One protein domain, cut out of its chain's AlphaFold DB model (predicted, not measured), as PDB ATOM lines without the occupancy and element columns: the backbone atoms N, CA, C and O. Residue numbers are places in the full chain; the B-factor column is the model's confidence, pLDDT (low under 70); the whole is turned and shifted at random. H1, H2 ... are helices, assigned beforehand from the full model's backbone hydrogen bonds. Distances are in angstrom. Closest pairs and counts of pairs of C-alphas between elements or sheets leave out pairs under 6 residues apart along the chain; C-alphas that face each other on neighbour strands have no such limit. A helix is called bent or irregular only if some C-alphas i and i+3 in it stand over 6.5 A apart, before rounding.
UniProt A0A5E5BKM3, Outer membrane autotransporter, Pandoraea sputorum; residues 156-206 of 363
ATOM      1  N   ARG A 156      17.755 -13.596  14.015       93.19
ATOM      2  CA  ARG A 156      18.709 -12.541  14.408       93.19
ATOM      3  C   ARG A 156      19.507 -12.867  15.672       93.19
ATOM      4  O   ARG A 156      20.580 -12.309  15.878       93.19
ATOM      5  N   CYS A 157      18.976 -13.730  16.539       90.06
ATOM      6  CA  CYS A 157      19.651 -14.149  17.765       90.06
ATOM      7  C   CYS A 157      20.641 -15.294  17.515       90.06
ATOM      8  O   CYS A 157      21.440 -15.605  18.403       90.06
ATOM      9  N   ALA A 158      20.592 -15.924  16.337       86.25
ATOM     10  CA  ALA A 158      21.474 -17.017  15.973       86.25
ATOM     11  C   ALA A 158      22.943 -16.582  15.943       86.25
ATOM     12  O   ALA A 158      23.275 -15.433  15.668       86.25
ATOM     13  N   ALA A 159      23.830 -17.533  16.219       80.94
ATOM     14  CA  ALA A 159      25.269 -17.289  16.259       80.94
ATOM     15  C   ALA A 159      26.055 -18.089  15.212       80.94
ATOM     16  O   ALA A 159      27.275 -17.975  15.158       80.94
ATOM     17  N   ASP A 160      25.370 -18.915  14.425       75.06
ATOM     18  CA  ASP A 160      25.930 -19.745  13.363       75.06
ATOM     19  C   ASP A 160      24.838 -20.045  12.309       75.06
ATOM     20  O   ASP A 160      23.646 -19.872  12.601       75.06
ATOM     21  N   PRO A 161      25.210 -20.485  11.090       79.19
ATOM     22  CA  PRO A 161      24.252 -20.730  10.011       79.19
ATOM     23  C   PRO A 161      23.187 -21.798  10.311       79.19
ATOM     24  O   PRO A 161      22.065 -21.686   9.814       79.19
ATOM     25  N   ASP A 162      23.488 -22.821  11.117       72.81
ATOM     26  CA  ASP A 162      22.521 -23.877  11.451       72.81
ATOM     27  C   ASP A 162      21.480 -23.354  12.449       72.81
ATOM     28  O   ASP A 162      20.271 -23.511  12.244       72.81
ATOM     29  N   SER A 163      21.936 -22.638  13.479       77.12
ATOM     30  CA  SER A 163      21.076 -21.894  14.403       77.12
ATOM     31  C   SER A 163      20.233 -20.844  13.671       77.12
ATOM     32  O   SER A 163      19.081 -20.617  14.038       77.12
ATOM     33  N   GLN A 164      20.765 -20.224  12.610       86.56
ATOM     34  CA  GLN A 164      20.042 -19.239  11.801       86.56
ATOM     35  C   GLN A 164      18.916 -19.887  10.990       86.56
ATOM     36  O   GLN A 164      17.816 -19.339  10.933       86.56
ATOM     37  N   ARG A 165      19.147 -21.075  10.413       79.88
ATOM     38  CA  ARG A 165      18.107 -21.853   9.714       79.88
ATOM     39  C   ARG A 165      16.988 -22.284  10.660       79.88
ATOM     40  O   ARG A 165      15.817 -22.144  10.308       79.88
ATOM     41  N   LEU A 166      17.336 -22.763  11.857       80.25
ATOM     42  CA  LEU A 166      16.353 -23.098  12.891       80.25
ATOM     43  C   LEU A 166      15.580 -21.852  13.348       80.25
ATOM     44  O   LEU A 166      14.353 -21.887  13.429       80.25
ATOM     45  N   GLY A 167      16.279 -20.737  13.570       86.38
ATOM     46  CA  GLY A 167      15.662 -19.449  13.879       86.38
ATOM     47  C   GLY A 167      14.686 -19.003  12.791       86.38
ATOM     48  O   GLY A 167      13.564 -18.635  13.103       86.38
ATOM     49  N   GLY A 168      15.045 -19.151  11.513       87.50
ATOM     50  CA  GLY A 168      14.165 -18.828  10.387       87.50
ATOM     51  C   GLY A 168      12.965 -19.774  10.237       87.50
ATOM     52  O   GLY A 168      11.944 -19.408   9.652       87.50
ATOM     53  N   ALA A 169      13.048 -21.004  10.753       84.56
ATOM     54  CA  ALA A 169      11.882 -21.877  10.884       84.56
ATOM     55  C   ALA A 169      10.954 -21.389  12.007       84.56
ATOM     56  O   ALA A 169       9.745 -21.300  11.794       84.56
ATOM     57  N   LEU A 170      11.509 -21.003  13.162       87.56
ATOM     58  CA  LEU A 170      10.735 -20.401  14.253       87.56
ATOM     59  C   LEU A 170      10.095 -19.073  13.839       87.56
ATOM     60  O   LEU A 170       8.930 -18.861  14.148       87.56
ATOM     61  N   ASP A 171      10.788 -18.231  13.071       90.44
ATOM     62  CA  ASP A 171      10.246 -16.967  12.554       90.44
ATOM     63  C   ASP A 171       8.980 -17.180  11.711       90.44
ATOM     64  O   ASP A 171       8.065 -16.363  11.746       90.44
ATOM     65  N   ARG A 172       8.894 -18.302  10.983       86.94
ATOM     66  CA  ARG A 172       7.720 -18.662  10.173       86.94
ATOM     67  C   ARG A 172       6.599 -19.323  10.974       86.94
ATOM     68  O   ARG A 172       5.451 -19.264  10.550       86.94
ATOM     69  N   LEU A 173       6.928 -19.980  12.087       86.81
ATOM     70  CA  LEU A 173       5.991 -20.815  12.847       86.81
ATOM     71  C   LEU A 173       5.463 -20.151  14.119       86.81
ATOM     72  O   LEU A 173       4.365 -20.486  14.549       86.81
ATOM     73  N   ALA A 174       6.214 -19.243  14.742       86.75
ATOM     74  CA  ALA A 174       5.898 -18.711  16.069       86.75
ATOM     75  C   ALA A 174       4.546 -17.987  16.125       86.75
ATOM     76  O   ALA A 174       3.819 -18.113  17.112       86.75
ATOM     77  N   ASP A 175       4.185 -17.295  15.043       85.62
ATOM     78  CA  ASP A 175       2.911 -16.584  14.884       85.62
ATOM     79  C   ASP A 175       1.696 -17.522  14.795       85.62
ATOM     80  O   ASP A 175       0.583 -17.120  15.132       85.62
ATOM     81  N   THR A 176       1.901 -18.762  14.343       80.62
ATOM     82  CA  THR A 176       0.851 -19.764  14.094       80.62
ATOM     83  C   THR A 176       1.109 -21.059  14.864       80.62
ATOM     84  O   THR A 176       0.654 -22.132  14.464       80.62
ATOM     85  N   ALA A 177       1.890 -20.985  15.943       76.44
ATOM     86  CA  ALA A 177       2.307 -22.151  16.701       76.44
ATOM     87  C   ALA A 177       1.085 -22.867  17.295       76.44
ATOM     88  O   ALA A 177       0.272 -22.265  18.003       76.44
ATOM     89  N   GLY A 178       0.967 -24.171  17.024       73.19
ATOM     90  CA  GLY A 178      -0.058 -25.008  17.646       73.19
ATOM     91  C   GLY A 178       0.123 -25.081  19.171       73.19
ATOM     92  O   GLY A 178       1.244 -24.880  19.652       73.19
ATOM     93  N   PRO A 179      -0.928 -25.423  19.944       78.69
ATOM     94  CA  PRO A 179      -0.903 -25.398  21.412       78.69
ATOM     95  C   PRO A 179       0.318 -26.059  22.082       78.69
ATOM     96  O   PRO A 179       0.833 -25.483  23.036       78.69
ATOM     97  N   PRO A 180       0.866 -27.190  21.587       73.06
ATOM     98  CA  PRO A 180       2.063 -27.798  22.185       73.06
ATOM     99  C   PRO A 180       3.338 -26.946  22.074       73.06
ATOM    100  O   PRO A 180       4.235 -27.067  22.904       73.06
ATOM    101  N   LEU A 181       3.440 -26.091  21.052       74.25
ATOM    102  CA  LEU A 181       4.611 -25.246  20.795       74.25
ATOM    103  C   LEU A 181       4.499 -23.860  21.442       74.25
ATOM    104  O   LEU A 181       5.514 -23.199  21.659       74.25
ATOM    105  N   GLN A 182       3.288 -23.427  21.791       83.06
ATOM    106  CA  GLN A 182       3.032 -22.118  22.393       83.06
ATOM    107  C   GLN A 182       3.828 -21.864  23.686       83.06
ATOM    108  O   GLN A 182       4.402 -20.779  23.801       83.06
ATOM    109  N   PRO A 183       3.960 -22.823  24.633       77.94
ATOM    110  CA  PRO A 183       4.767 -22.615  25.835       77.94
ATOM    111  C   PRO A 183       6.249 -22.379  25.534       77.94
ATOM    112  O   PRO A 183       6.883 -21.563  26.199       77.94
ATOM    113  N   LEU A 184       6.797 -23.062  24.523       79.06
ATOM    114  CA  LEU A 184       8.184 -22.884  24.092       79.06
ATOM    115  C   LEU A 184       8.388 -21.501  23.464       79.06
ATOM    116  O   LEU A 184       9.325 -20.797  23.828       79.06
ATOM    117  N   VAL A 185       7.496 -21.100  22.557       86.50
ATOM    118  CA  VAL A 185       7.538 -19.778  21.914       86.50
ATOM    119  C   VAL A 185       7.432 -18.671  22.965       86.50
ATOM    120  O   VAL A 185       8.265 -17.770  22.994       86.50
ATOM    121  N   ALA A 186       6.487 -18.790  23.902       84.12
ATOM    122  CA  ALA A 186       6.336 -17.859  25.017       84.12
ATOM    123  C   ALA A 186       7.577 -17.820  25.927       84.12
ATOM    124  O   ALA A 186       7.940 -16.761  26.431       84.12
ATOM    125  N   ALA A 187       8.246 -18.956  26.143       83.44
ATOM    126  CA  ALA A 187       9.472 -18.997  26.928       83.44
ATOM    127  C   ALA A 187      10.623 -18.242  26.257       83.44
ATOM    128  O   ALA A 187      11.323 -17.485  26.925       83.44
ATOM    129  N   LEU A 188      10.787 -18.412  24.943       87.50
ATOM    130  CA  LEU A 188      11.792 -17.691  24.163       87.50
ATOM    131  C   LEU A 188      11.479 -16.193  24.099       87.50
ATOM    132  O   LEU A 188      12.382 -15.371  24.250       87.50
ATOM    133  N   ASP A 189      10.204 -15.840  23.942       90.31
ATOM    134  CA  ASP A 189       9.769 -14.451  23.849       90.31
ATOM    135  C   ASP A 189       9.957 -13.663  25.146       90.31
ATOM    136  O   ASP A 189      10.253 -12.474  25.104       90.31
ATOM    137  N   PHE A 190       9.833 -14.312  26.300       87.44
ATOM    138  CA  PHE A 190      10.006 -13.686  27.617       87.44
ATOM    139  C   PHE A 190      11.361 -14.009  28.258       87.44
ATOM    140  O   PHE A 190      11.499 -13.964  29.481       87.44
ATOM    141  N   SER A 191      12.350 -14.367  27.441       86.88
ATOM    142  CA  SER A 191      13.726 -14.582  27.891       86.88
ATOM    143  C   SER A 191      14.505 -13.265  28.020       86.88
ATOM    144  O   SER A 191      13.948 -12.183  27.813       86.88
ATOM    145  N   ALA A 192      15.786 -13.323  28.403       82.38
ATOM    146  CA  ALA A 192      16.595 -12.121  28.586       82.38
ATOM    147  C   ALA A 192      16.619 -11.239  27.321       82.38
ATOM    148  O   ALA A 192      16.814 -11.718  26.202       82.38
ATOM    149  N   ALA A 193      16.456  -9.924  27.505       88.12
ATOM    150  CA  ALA A 193      16.339  -8.956  26.409       88.12
ATOM    151  C   ALA A 193      17.586  -8.869  25.502       88.12
ATOM    152  O   ALA A 193      17.496  -8.379  24.381       88.12
ATOM    153  N   ASP A 194      18.740  -9.370  25.955       85.88
ATOM    154  CA  ASP A 194      19.979  -9.476  25.168       85.88
ATOM    155  C   ASP A 194      19.990 -10.672  24.182       85.88
ATOM    156  O   ASP A 194      20.938 -10.861  23.406       85.88
ATOM    157  N   GLY A 195      18.942 -11.502  24.204       84.44
ATOM    158  CA  GLY A 195      18.753 -12.650  23.320       84.44
ATOM    159  C   GLY A 195      19.706 -13.815  23.584       84.44
ATOM    160  O   GLY A 195      19.779 -14.733  22.762       84.44
ATOM    161  N   ARG A 196      20.451 -13.810  24.700       82.81
ATOM    162  CA  ARG A 196      21.412 -14.877  25.037       82.81
ATOM    163  C   ARG A 196      20.748 -16.244  25.195       82.81
ATOM    164  O   ARG A 196      21.300 -17.249  24.750       82.81
ATOM    165  N   ASP A 197      19.551 -16.268  25.770       78.25
ATOM    166  CA  ASP A 197      18.817 -17.501  26.046       78.25
ATOM    167  C   ASP A 197      18.265 -18.095  24.749       78.25
ATOM    168  O   ASP A 197      18.413 -19.291  24.504       78.25
ATOM    169  N   VAL A 198      17.730 -17.246  23.859       84.44
ATOM    170  CA  VAL A 198      17.306 -17.646  22.507       84.44
ATOM    171  C   VAL A 198      18.487 -18.227  21.733       84.44
ATOM    172  O   VAL A 198      18.384 -19.309  21.160       84.44
ATOM    173  N   ARG A 199      19.640 -17.551  21.760       84.00
ATOM    174  CA  ARG A 199      20.872 -18.014  21.110       84.00
ATOM    175  C   ARG A 199      21.324 -19.381  21.625       84.00
ATOM    176  O   ARG A 199      21.675 -20.246  20.824       84.00
ATOM    177  N   SER A 200      21.309 -19.575  22.942       78.75
ATOM    178  CA  SER A 200      21.659 -20.849  23.577       78.75
ATOM    179  C   SER A 200      20.686 -21.963  23.176       78.75
ATOM    180  O   SER A 200      21.109 -23.035  22.740       78.75
ATOM    181  N   ALA A 201      19.380 -21.685  23.221       75.50
ATOM    182  CA  ALA A 201      18.339 -22.636  22.843       75.50
ATOM    183  C   ALA A 201      18.437 -23.060  21.366       75.50
ATOM    184  O   ALA A 201      18.329 -24.250  21.064       75.50
ATOM    185  N   LEU A 202      18.693 -22.115  20.453       79.75
ATOM    186  CA  LEU A 202      18.885 -22.404  19.029       79.75
ATOM    187  C   LEU A 202      20.093 -23.315  18.793       79.75
ATOM    188  O   LEU A 202      19.976 -24.302  18.070       79.75
ATOM    189  N   ARG A 203      21.223 -23.041  19.456       73.44
ATOM    190  CA  ARG A 203      22.433 -23.870  19.346       73.44
ATOM    191  C   ARG A 203      22.189 -25.303  19.810       73.44
ATOM    192  O   ARG A 203      22.490 -26.238  19.071       73.44
ATOM    193  N   GLN A 204      21.589 -25.481  20.988       67.44
ATOM    194  CA  GLN A 204      21.322 -26.806  21.569       67.44
ATOM    195  C   GLN A 204      20.375 -27.663  20.714       67.44
ATOM    196  O   GLN A 204      20.484 -28.891  20.694       67.44
ATOM    197  N   ARG A 205      19.431 -27.022  20.019       66.81
ATOM    198  CA  ARG A 205      18.422 -27.689  19.183       66.81
ATOM    199  C   ARG A 205      18.824 -27.787  17.709       66.81
ATOM    200  O   ARG A 205      18.101 -28.409  16.935       66.81
ATOM    201  N   SER A 206      19.955 -27.203  17.315       65.25
ATOM    202  CA  SER A 206      20.442 -27.267  15.939       65.25
ATOM    203  C   SER A 206      20.944 -28.681  15.574       65.25
ATOM    204  O   SER A 206      21.445 -29.414  16.436       65.25
TER     205      SER A 206
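What this domain is: This is residues 156 to 206 of the 363 residues of the protein "Outer membrane autotransporter" of Pandoraea sputorum (UniProt A0A5E5BKM3). Three helices form a triangular frame with few contacts: the long H1 makes one side, H3 crosses near H1's beginning, and the short H2 slants between H1's far end and H3. The printed part has 51 residues with three named helices, H1, H2, H3 along the chain, and no named strand: all helix. It is compact, radius of gyration of the C-alphas 10.3 A, spanning 28 by 21 by 16 A.

How they stand to each other: Start with H1, residues 161 to 176; with residues 162 to 167 alone it touches H3, residues 196 to 205, about perpendicular at 77 degrees, the closest C-alphas being Ser 163 and Leu 202, 5.1 A apart. H2, residues 182 to 189, is close to H1 but not clearly touching, the closest C-alphas being Ala 174 and Val 185, 6.2 A apart, at a steep tilt of 57 degrees, opposite ways. H2 is likewise close to H3 but not clearly touching: look at the C-alphas of Leu 188 and Val 198, 5.8 A apart. Every O i to N i+4 pair is within hydrogen-bond range in H2 and H3, and 9 of 12 in H1.

Where its parts are: Find C-alpha 161 at (24.252, -20.730, 10.011); from there H1 runs 23.8 A to C-alpha 176, irregular where C-alphas 172 and 175 are 7.0 A apart. H2 covers 10.3 A; H3 runs 14.4 A to C-alpha 205 at (18.422, -27.689, 19.183).

The domain as a whole: The C-alphas farthest apart, Asp 160 and Pro 179, are 28.6 A apart. The printed part has no cut; the link H1 to H2 is tight, H2 to H3 short. Residues 204 to 206 have pLDDT under 70.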